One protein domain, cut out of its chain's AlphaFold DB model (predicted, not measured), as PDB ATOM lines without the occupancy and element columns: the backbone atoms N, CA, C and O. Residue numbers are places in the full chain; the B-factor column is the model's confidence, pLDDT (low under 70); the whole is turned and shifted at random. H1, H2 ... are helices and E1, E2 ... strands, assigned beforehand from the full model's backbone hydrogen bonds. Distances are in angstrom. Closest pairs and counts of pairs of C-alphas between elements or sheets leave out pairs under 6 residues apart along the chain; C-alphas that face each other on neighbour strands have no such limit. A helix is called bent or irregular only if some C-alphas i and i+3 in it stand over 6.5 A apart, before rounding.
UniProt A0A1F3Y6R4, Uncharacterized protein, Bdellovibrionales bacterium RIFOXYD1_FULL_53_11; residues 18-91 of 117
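What this domain is: This is residues 18 to 91 of the 117 residues of an uncharacterized protein of Bdellovibrionales bacterium RIFOXYD1_FULL_53_11 (UniProt A0A1F3Y6R4). A ribbon of two strands, the hairpin of E1 and E2, runs on from one end of the short helix H2, with the longer helix H1 packing on H2 at a steep crossing. Along the longest axis H1 lies toward one end and the loop around residues 71 and 72 at the other, with H2 and the hairpin between; the loop then leads back to the very short helix H3, set apart from H1, H2 and E1. The printed part has 74 residues with three named helices and two named strands, in the order H1, H2, E1, E2, H3; the sheet, order E1 - E2, is antiparallel, and the class is mixed, helices and strands. The whole is compact, with a radius of gyration of the C-alphas of 12.7 A, and spans 37 by 33 by 25 A.

How they stand to each other: H1, residues 23 to 35, touches H2, residues 45 to 51, with the C-alphas of Phe 30 and Ile 45 closest at 6.0 A. Their lines stand at a steep tilt of 50 degrees, and they run opposite ways. A tight link with no residue between joins H2 to E1, residues 52 to 58, which forms a hairpin with E2, residues 61 to 66. These neighbour strands are antiparallel, at 149 degrees between their directions; N 53 and O 65 are 2.9 A apart and N 63 and O 56 2.8 A, both within hydrogen-bond range. The closest C-alphas of H1 and E1, those of Tyr 23 and Pro 54, are 7.4 A apart; those of H1 and E2, Tyr 23 and Trp 62, are also 7.4 A apart. H3, residues 83 to 86, is apart from H1, H2 and E1. Of the O i to N i+4 pairs, 8 of 9 in H1 and 2 of 3 in H2 are within hydrogen-bond range, while H3 is too short for such a pair.

Where its parts are: H1 begins with C-alpha 23 at (31.582, 24.783, 47.959) and is 18.9 A long from first to last C-alpha. H2 measures 9.5 A and is neither bent nor irregular, but only just: C-alphas 46 and 49 are 6.2 A apart. E1, 16.2 A long, begins with C-alpha 52 at (28.646, 31.210, 43.963), and E2 is 16.4 A long. H3 measures 5.0 A and ends with C-alpha 86 at (13.496, 34.583, 44.700).

The domain as a whole: The two C-alphas farthest apart, those of Asn 36 and Asn 72, are 37.0 A apart. The printed part has no cut. The link from E2 to H3, residues 67 to 82, is long. The mean pLDDT of the printed part is 84.9, and residues 88 to 91 are under 70.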
ATOM      1  N   ALA A  18      24.568  32.026  53.255       77.12
ATOM      2  CA  ALA A  18      25.030  30.665  53.490       77.12
ATOM      3  C   ALA A  18      24.157  29.690  52.695       77.12
ATOM      4  O   ALA A  18      23.012  30.002  52.357       77.12
ATOM      5  N   VAL A  19      24.714  28.527  52.389       76.62
ATOM      6  CA  VAL A  19      24.012  27.395  51.780       76.62
ATOM      7  C   VAL A  19      24.339  26.148  52.594       76.62
ATOM      8  O   VAL A  19      25.358  26.112  53.277       76.62
ATOM      9  N   GLU A  20      23.456  25.152  52.543       78.50
ATOM     10  CA  GLU A  20      23.580  23.926  53.346       78.50
ATOM     11  C   GLU A  20      24.797  23.080  52.950       78.50
ATOM     12  O   GLU A  20      25.401  22.429  53.795       78.50
ATOM     13  N   ASN A  21      25.161  23.102  51.667       81.75
ATOM     14  CA  ASN A  21      26.275  22.336  51.121       81.75
ATOM     15  C   ASN A  21      27.568  23.156  51.072       81.75
ATOM     16  O   ASN A  21      27.548  24.362  50.827       81.75
ATOM     17  N   SER A  22      28.707  22.483  51.223       84.94
ATOM     18  CA  SER A  22      30.019  23.102  51.022       84.94
ATOM     19  C   SER A  22      30.254  23.489  49.558       84.94
ATOM     20  O   SER A  22      29.565  23.038  48.637       84.94
ATOM     21  N   TYR A  23      31.266  24.327  49.314       87.12
ATOM     22  CA  TYR A  23      31.582  24.783  47.959       87.12
ATOM     23  C   TYR A  23      31.982  23.603  47.067       87.12
ATOM     24  O   TYR A  23      31.568  23.512  45.910       87.12
ATOM     25  N   GLU A  24      32.754  22.680  47.630       89.88
ATOM     26  CA  GLU A  24      33.232  21.465  46.990       89.88
ATOM     27  C   GLU A  24      32.066  20.542  46.623       89.88
ATOM     28  O   GLU A  24      31.959  20.148  45.461       89.88
ATOM     29  N   GLU A  25      31.151  20.278  47.562       91.12
ATOM     30  CA  GLU A  25      29.956  19.451  47.337       91.12
ATOM     31  C   GLU A  25      29.081  20.009  46.212       91.12
ATOM     32  O   GLU A  25      28.650  19.270  45.322       91.12
ATOM     33  N   ILE A  26      28.862  21.327  46.203       91.56
ATOM     34  CA  ILE A  26      28.072  22.000  45.166       91.56
ATOM     35  C   ILE A  26      28.740  21.840  43.798       91.56
ATOM     36  O   ILE A  26      28.081  21.523  42.806       91.56
ATOM     37  N   TRP A  27      30.059  22.022  43.712       93.88
ATOM     38  CA  TRP A  27      30.774  21.849  42.447       93.88
ATOM     39  C   TRP A  27      30.831  20.396  41.983       93.88
ATOM     40  O   TRP A  27      30.798  20.139  40.777       93.88
ATOM     41  N   GLU A  28      30.906  19.436  42.896       94.19
ATOM     42  CA  GLU A  28      30.823  18.016  42.567       94.19
ATOM     43  C   GLU A  28      29.443  17.632  42.038       94.19
ATOM     44  O   GLU A  28      29.351  16.964  41.003       94.19
ATOM     45  N   ASP A  29      28.374  18.097  42.684       94.12
ATOM     46  CA  ASP A  29      27.001  17.904  42.215       94.12
ATOM     47  C   ASP A  29      26.794  18.548  40.836       94.12
ATOM     48  O   ASP A  29      26.307  17.896  39.912       94.12
ATOM     49  N   PHE A  30      27.314  19.762  40.621       95.81
ATOM     50  CA  PHE A  30      27.297  20.418  39.313       95.81
ATOM     51  C   PHE A  30      28.056  19.627  38.236       95.81
ATOM     52  O   PHE A  30      27.579  19.492  37.106       95.81
ATOM     53  N   ARG A  31      29.228  19.057  38.551       95.69
ATOM     54  CA  ARG A  31      29.975  18.204  37.606       95.69
ATOM     55  C   ARG A  31      29.211  16.926  37.264       95.69
ATOM     56  O   ARG A  31      29.281  16.491  36.113       95.69
ATOM     57  N   ARG A  32      28.502  16.326  38.225       94.94
ATOM     58  CA  ARG A  32      27.623  15.170  37.980       94.94
ATOM     59  C   ARG A  32      26.446  15.569  37.092       94.94
ATOM     60  O   ARG A  32      26.267  14.963  36.037       94.94
ATOM     61  N   TRP A  33      25.759  16.658  37.436       96.00
ATOM     62  CA  TRP A  33      24.660  17.228  36.655       96.00
ATOM     63  C   TRP A  33      25.049  17.503  35.195       96.00
ATOM     64  O   TRP A  33      24.311  17.156  34.278       96.00
ATOM     65  N   ARG A  34      26.253  18.042  34.947       95.69
ATOM     66  CA  ARG A  34      26.767  18.284  33.584       95.69
ATOM     67  C   ARG A  34      26.889  17.017  32.735       95.69
ATOM     68  O   ARG A  34      26.863  17.120  31.512       95.69
ATOM     69  N   LYS A  35      27.080  15.851  33.358       96.44
ATOM     70  CA  LYS A  35      27.124  14.552  32.669       96.44
ATOM     71  C   LYS A  35      25.724  13.959  32.517       96.44
ATOM     72  O   LYS A  35      25.450  13.322  31.506       96.44
ATOM     73  N   ASN A  36      24.864  14.153  33.514       94.56
ATOM     74  CA  ASN A  36      23.491  13.668  33.523       94.56
ATOM     75  C   ASN A  36      22.593  14.624  34.336       94.56
ATOM     76  O   ASN A  36      22.658  14.609  35.566       94.56
ATOM     77  N   PRO A  37      21.725  15.427  33.688       91.56
ATOM     78  CA  PRO A  37      20.902  16.424  34.374       91.56
ATOM     79  C   PRO A  37      20.002  15.877  35.491       91.56
ATOM     80  O   PRO A  37      19.630  16.627  36.391       91.56
ATOM     81  N   SER A  38      19.684  14.581  35.471       90.44
ATOM     82  CA  SER A  38      18.828  13.932  36.470       90.44
ATOM     83  C   SER A  38      19.555  13.522  37.760       90.44
ATOM     84  O   SER A  38      18.923  12.955  38.643       90.44
ATOM     85  N   THR A  39      20.871  13.750  37.892       90.00
ATOM     86  CA  THR A  39      21.650  13.287  39.064       90.00
ATOM     87  C   THR A  39      21.787  14.306  40.188       90.00
ATOM     88  O   THR A  39      22.310  13.960  41.243       90.00
ATOM     89  N   SER A  40      21.406  15.559  39.942       88.88
ATOM     90  CA  SER A  40      21.541  16.643  40.915       88.88
ATOM     91  C   SER A  40      20.504  16.509  42.018       88.88
ATOM     92  O   SER A  40      19.311  16.430  41.726       88.88
ATOM     93  N   THR A  41      20.938  16.559  43.272       86.62
ATOM     94  CA  THR A  41      20.023  16.707  44.416       86.62
ATOM     95  C   THR A  41      19.774  18.172  44.753       86.62
ATOM     96  O   THR A  41      18.805  18.494  45.436       86.62
ATOM     97  N   ILE A  42      20.624  19.073  44.255       85.44
ATOM     98  CA  ILE A  42      20.522  20.506  44.506       85.44
ATOM     99  C   ILE A  42      19.624  21.146  43.441       85.44
ATOM    100  O   ILE A  42      19.849  21.012  42.232       85.44
ATOM    101  N   LYS A  43      18.587  21.860  43.885       85.25
ATOM    102  CA  LYS A  43      17.683  22.598  42.993       85.25
ATOM    103  C   LYS A  43      18.425  23.759  42.332       85.25
ATOM    104  O   LYS A  43      19.206  24.454  42.974       85.25
ATOM    105  N   ASP A  44      18.163  23.975  41.044       88.69
ATOM    106  CA  ASP A  44      18.798  25.028  40.243       88.69
ATOM    107  C   ASP A  44      20.337  24.978  40.232       88.69
ATOM    108  O   ASP A  44      20.983  26.007  40.033       88.69
ATOM    109  N   ILE A  45      20.950  23.794  40.396       91.62
ATOM    110  CA  ILE A  45      22.416  23.636  40.453       91.62
ATOM    111  C   ILE A  45      23.147  24.299  39.275       91.62
ATOM    112  O   ILE A  45      24.243  24.837  39.427       91.62
ATOM    113  N   TYR A  46      22.507  24.308  38.104       92.25
ATOM    114  CA  TYR A  46      23.020  24.872  36.860       92.25
ATOM    115  C   TYR A  46      23.124  26.402  36.874       92.25
ATOM    116  O   TYR A  46      23.923  26.958  36.122       92.25
ATOM    117  N   LEU A  47      22.352  27.072  37.731       90.19
ATOM    118  CA  LEU A  47      22.459  28.506  38.006       90.19
ATOM    119  C   LEU A  47      23.259  28.762  39.282       90.19
ATOM    120  O   LEU A  47      24.063  29.689  39.318       90.19
ATOM    121  N   LEU A  48      23.050  27.946  40.318       88.81
ATOM    122  CA  LEU A  48      23.641  28.143  41.635       88.81
ATOM    123  C   LEU A  48      25.165  27.996  41.607       88.81
ATOM    124  O   LEU A  48      25.868  28.948  41.935       88.81
ATOM    125  N   ALA A  49      25.686  26.846  41.172       92.44
ATOM    126  CA  ALA A  49      27.122  26.569  41.194       92.44
ATOM    127  C   ALA A  49      27.981  27.638  40.484       92.44
ATOM    128  O   ALA A  49      28.922  28.139  41.101       92.44
ATOM    129  N   PRO A  50      27.677  28.071  39.240       92.44
ATOM    130  CA  PRO A  50      28.480  29.099  38.569       92.44
ATOM    131  C   PRO A  50      28.296  30.517  39.140       92.44
ATOM    132  O   PRO A  50      29.067  31.417  38.792       92.44
ATOM    133  N   MET A  51      27.274  30.738  39.974       89.75
ATOM    134  CA  MET A  51      26.973  32.027  40.593       89.75
ATOM    135  C   MET A  51      27.709  32.233  41.923       89.75
ATOM    136  O   MET A  51      27.971  33.381  42.291       89.75
ATOM    137  N   LEU A  52      28.027  31.152  42.641       90.00
ATOM    138  CA  LEU A  52      28.646  31.210  43.963       90.00
ATOM    139  C   LEU A  52      30.083  31.728  43.903       90.00
ATOM    140  O   LEU A  52      30.927  31.215  43.171       90.00
ATOM    141  N   VAL A  53      30.366  32.720  44.742       91.00
ATOM    142  CA  VAL A  53      31.713  33.228  45.004       91.00
ATOM    143  C   VAL A  53      31.975  33.072  46.503       91.00
ATOM    144  O   VAL A  53      31.327  33.765  47.291       91.00
ATOM    145  N   PRO A  54      32.870  32.166  46.931       90.62
ATOM    146  CA  PRO A  54      33.173  31.994  48.348       90.62
ATOM    147  C   PRO A  54      33.842  33.259  48.901       90.62
ATOM    148  O   PRO A  54      34.757  33.805  48.286       90.62
ATOM    149  N   ILE A  55      33.371  33.738  50.054       87.25
ATOM    150  CA  ILE A  55      33.976  34.864  50.781       87.25
ATOM    151  C   ILE A  55      34.920  34.328  51.856       87.25
ATOM    152  O   ILE A  55      36.096  34.678  51.877       87.25
ATOM    153  N   ARG A  56      34.382  33.534  52.789       84.50
ATOM    154  CA  ARG A  56      35.115  32.943  53.916       84.50
ATOM    155  C   ARG A  56      34.286  31.865  54.596       84.50
ATOM    156  O   ARG A  56      33.060  31.900  54.528       84.50
ATOM    157  N   GLU A  57      34.955  30.992  55.324       84.62
ATOM    158  CA  GLU A  57      34.329  30.046  56.240       84.62
ATOM    159  C   GLU A  57      34.183  30.672  57.637       84.62
ATOM    160  O   GLU A  57      35.074  31.380  58.118       84.62
ATOM    161  N   ILE A  58      33.046  30.446  58.291       78.62
ATOM    162  CA  ILE A  58      32.756  30.894  59.651       78.62
ATOM    163  C   ILE A  58      32.193  29.697  60.418       78.62
ATOM    164  O   ILE A  58      31.057  29.299  60.195       78.62
ATOM    165  N   LYS A  59      32.969  29.152  61.366       80.25
ATOM    166  CA  LYS A  59      32.547  28.037  62.242       80.25
ATOM    167  C   LYS A  59      32.061  26.787  61.482       80.25
ATOM    168  O   LYS A  59      31.096  26.165  61.911       80.25
ATOM    169  N   GLY A  60      32.715  26.417  60.380       75.94
ATOM    170  CA  GLY A  60      32.308  25.265  59.566       75.94
ATOM    171  C   GLY A  60      31.283  25.585  58.477       75.94
ATOM    172  O   GLY A  60      30.982  24.719  57.664       75.94
ATOM    173  N   GLU A  61      30.750  26.812  58.429       74.69
ATOM    174  CA  GLU A  61      29.776  27.228  57.418       74.69
ATOM    175  C   GLU A  61      30.405  28.222  56.441       74.69
ATOM    176  O   GLU A  61      31.006  29.227  56.834       74.69
ATOM    177  N   TRP A  62      30.256  27.968  55.143       80.69
ATOM    178  CA  TRP A  62      30.755  28.870  54.114       80.69
ATOM    179  C   TRP A  62      29.804  30.043  53.876       80.69
ATOM    180  O   TRP A  62      28.605  29.883  53.647       80.69
ATOM    181  N   LEU A  63      30.374  31.247  53.869       82.25
ATOM    182  CA  LEU A  63      29.704  32.461  53.430       82.25
ATOM    183  C   LEU A  63      30.030  32.720  51.959       82.25
ATOM    184  O   LEU A  63      31.201  32.819  51.582       82.25
ATOM    185  N   TYR A  64      28.994  32.920  51.155       85.44
ATOM    186  CA  TYR A  64      29.094  33.188  49.727       85.44
ATOM    187  C   TYR A  64      28.558  34.564  49.372       85.44
ATOM    188  O   TYR A  64      27.683  35.113  50.041       85.44
ATOM    189  N   THR A  65      29.056  35.095  48.263       86.19
ATOM    190  CA  THR A  65      28.430  36.180  47.517       86.19
ATOM    191  C   THR A  65      28.075  35.714  46.110       86.19
ATOM    192  O   THR A  65      28.386  34.598  45.693       86.19
ATOM    193  N   CYS A  66      27.377  36.572  45.378       87.06
ATOM    194  CA  CYS A  66      26.926  36.296  44.027       87.06
ATOM    195  C   CYS A  66      27.841  36.975  43.004       87.06
ATOM    196  O   CYS A  66      28.044  38.188  43.052       87.06
ATOM    197  N   LYS A  67      28.303  36.220  42.001       91.38
ATOM    198  CA  LYS A  67      29.071  36.743  40.855       91.38
ATOM    199  C   LYS A  67      28.329  37.842  40.079       91.38
ATOM    200  O   LYS A  67      28.954  38.673  39.425       91.38
ATOM    201  N   HIS A  68      27.000  37.844  40.138       90.00
ATOM    202  CA  HIS A  68      26.128  38.799  39.450       90.00
ATOM    203  C   HIS A  68      25.706  39.994  40.322       90.00
ATOM    204  O   HIS A  68      24.857  40.781  39.895       90.00
ATOM    205  N   LEU A  69      26.276  40.147  41.522       86.25
ATOM    206  CA  LEU A  69      26.083  41.324  42.364       86.25
ATOM    207  C   LEU A  69      26.717  42.558  41.703       86.25
ATOM    208  O   LEU A  69      27.930  42.628  41.505       86.25
ATOM    209  N   LYS A  70      25.898  43.560  41.377       84.44
ATOM    210  CA  LYS A  70      26.371  44.856  40.877       84.44
ATOM    211  C   LYS A  70      26.841  45.752  42.025       84.44
ATOM    212  O   LYS A  70      26.425  45.600  43.171       84.44
ATOM    213  N   LYS A  71      27.647  46.769  41.695       83.50
ATOM    214  CA  LYS A  71      28.144  47.772  42.660       83.50
ATOM    215  C   LYS A  71      27.026  48.515  43.402       83.50
ATOM    216  O   LYS A  71      27.207  48.884  44.554       83.50
ATOM    217  N   ASN A  72      25.881  48.718  42.752       77.06
ATOM    218  CA  ASN A  72      24.710  49.363  43.348       77.06
ATOM    219  C   ASN A  72      23.865  48.412  44.223       77.06
ATOM    220  O   ASN A  72      22.889  48.851  44.819       77.06
ATOM    221  N   GLY A  73      24.239  47.132  44.330       76.31
ATOM    222  CA  GLY A  73      23.500  46.115  45.077       76.31
ATOM    223  C   GLY A  73      22.485  45.325  44.246       76.31
ATOM    224  O   GLY A  73      21.901  44.378  44.767       76.31
ATOM    225  N   ASP A  74      22.292  45.655  42.970       80.62
ATOM    226  CA  ASP A  74      21.312  44.976  42.118       80.62
ATOM    227  C   ASP A  74      21.805  43.631  41.597       80.62
ATOM    228  O   ASP A  74      23.004  43.401  41.411       80.62
ATOM    229  N   CYS A  75      20.858  42.741  41.304       81.50
ATOM    230  CA  CYS A  75      21.157  41.483  40.636       81.50
ATOM    231  C   CYS A  75      21.238  41.690  39.121       81.50
ATOM    232  O   CYS A  75      20.264  42.093  38.487       81.50
ATOM    233  N   ALA A  76      22.383  41.379  38.505       88.38
ATOM    234  CA  ALA A  76      22.514  41.428  37.047       88.38
ATOM    235  C   ALA A  76      21.668  40.368  36.324       88.38
ATOM    236  O   ALA A  76      21.369  40.544  35.147       88.38
ATOM    237  N   ILE A  77      21.258  39.310  37.028       87.38
ATOM    238  CA  ILE A  77      20.413  38.228  36.510       87.38
ATOM    239  C   ILE A  77      19.060  38.179  37.224       87.38
ATOM    240  O   ILE A  77      18.554  37.094  37.485       87.38
ATOM    241  N   TYR A  78      18.478  39.336  37.568       83.38
ATOM    242  CA  TYR A  78      17.246  39.409  38.364       83.38
ATOM    243  C   TYR A  78      16.173  38.421  37.872       83.38
ATOM    244  O   TYR A  78      15.742  37.570  38.646       83.38
ATOM    245  N   GLU A  79      15.830  38.431  36.584       85.25
ATOM    246  CA  GLU A  79      14.803  37.543  36.008       85.25
ATOM    247  C   GLU A  79      15.175  36.055  35.965       85.25
ATOM    248  O   GLU A  79      14.290  35.213  35.845       85.25
ATOM    249  N   TYR A  80      16.458  35.711  36.099       87.69
ATOM    250  CA  TYR A  80      16.985  34.340  36.007       87.69
ATOM    251  C   TYR A  80      17.598  33.852  37.319       87.69
ATOM    252  O   TYR A  80      18.273  32.828  37.350       87.69
ATOM    253  N   ARG A  81      17.386  34.585  38.413       84.19
ATOM    254  CA  ARG A  81      17.939  34.222  39.716       84.19
ATOM    255  C   ARG A  81      17.395  32.855  40.176       84.19
ATOM    256  O   ARG A  81      16.207  32.588  39.935       84.19
ATOM    257  N   PRO A  82      18.222  32.013  40.837       82.69
ATOM    258  CA  PRO A  82      17.781  30.736  41.402       82.69
ATOM    259  C   PRO A  82      16.600  30.910  42.344       82.69
ATOM    260  O   PRO A  82      16.446  31.977  42.951       82.69
ATOM    261  N   GLN A  83      15.805  29.856  42.522       79.50
ATOM    262  CA  GLN A  83      14.616  29.922  43.364       79.50
ATOM    263  C   GLN A  83      14.942  30.380  44.796       79.50
ATOM    264  O   GLN A  83      14.265  31.262  45.313       79.50
ATOM    265  N   MET A  84      16.062  29.927  45.375       75.62
ATOM    266  CA  MET A  84      16.517  30.390  46.698       75.62
ATOM    267  C   MET A  84      16.686  31.916  46.806       75.62
ATOM    268  O   MET A  84      16.452  32.496  47.860       75.62
ATOM    269  N   CYS A  85      17.063  32.595  45.717       75.19
ATOM    270  CA  CYS A  85      17.197  34.052  45.686       75.19
ATOM    271  C   CYS A  85      15.857  34.757  45.435       75.19
ATOM    272  O   CYS A  85      15.730  35.945  45.720       75.19
ATOM    273  N   ARG A  86      14.867  34.066  44.855       77.69
ATOM    274  CA  ARG A  86      13.496  34.583  44.700       77.69
ATOM    275  C   ARG A  86      12.736  34.531  46.013       77.69
ATOM    276  O   ARG A  86      12.025  35.481  46.319       77.69
ATOM    277  N   ASP A  87      12.946  33.458  46.764       72.56
ATOM    278  CA  ASP A  87      12.268  33.194  48.033       72.56
ATOM    279  C   ASP A  87      12.880  33.992  49.198       72.56
ATOM    280  O   ASP A  87      12.331  34.043  50.294       72.56
ATOM    281  N   PHE A  88      14.005  34.671  48.959       66.50
ATOM    282  CA  PHE A  88      14.714  35.484  49.939       66.50
ATOM    283  C   PHE A  88      13.923  36.746  50.366       66.50
ATOM    284  O   PHE A  88      13.344  37.419  49.504       66.50
ATOM    285  N   PRO A  89      13.936  37.150  51.659       56.69
ATOM    286  CA  PRO A  89      14.780  36.668  52.766       56.69
ATOM    287  C   PRO A  89      14.384  35.337  53.420       56.69
ATOM    288  O   PRO A  89      15.057  34.953  54.375       56.69
ATOM    289  N   GLY A  90      13.368  34.629  52.914       57.56
ATOM    290  CA  GLY A  90      12.755  33.496  53.606       57.56
ATOM    291  C   GLY A  90      12.039  33.932  54.889       57.56
ATOM    292  O   GLY A  90      12.047  35.113  55.249       57.56
ATOM    293  N   ASP A  91      11.417  32.980  55.585       56.47
ATOM    294  CA  ASP A  91      10.741  33.244  56.864       56.47
ATOM    295  C   ASP A  91      11.736  33.395  58.030       56.47
ATOM    296  O   ASP A  91      11.453  34.082  59.015       56.47
TER     297      ASP A  91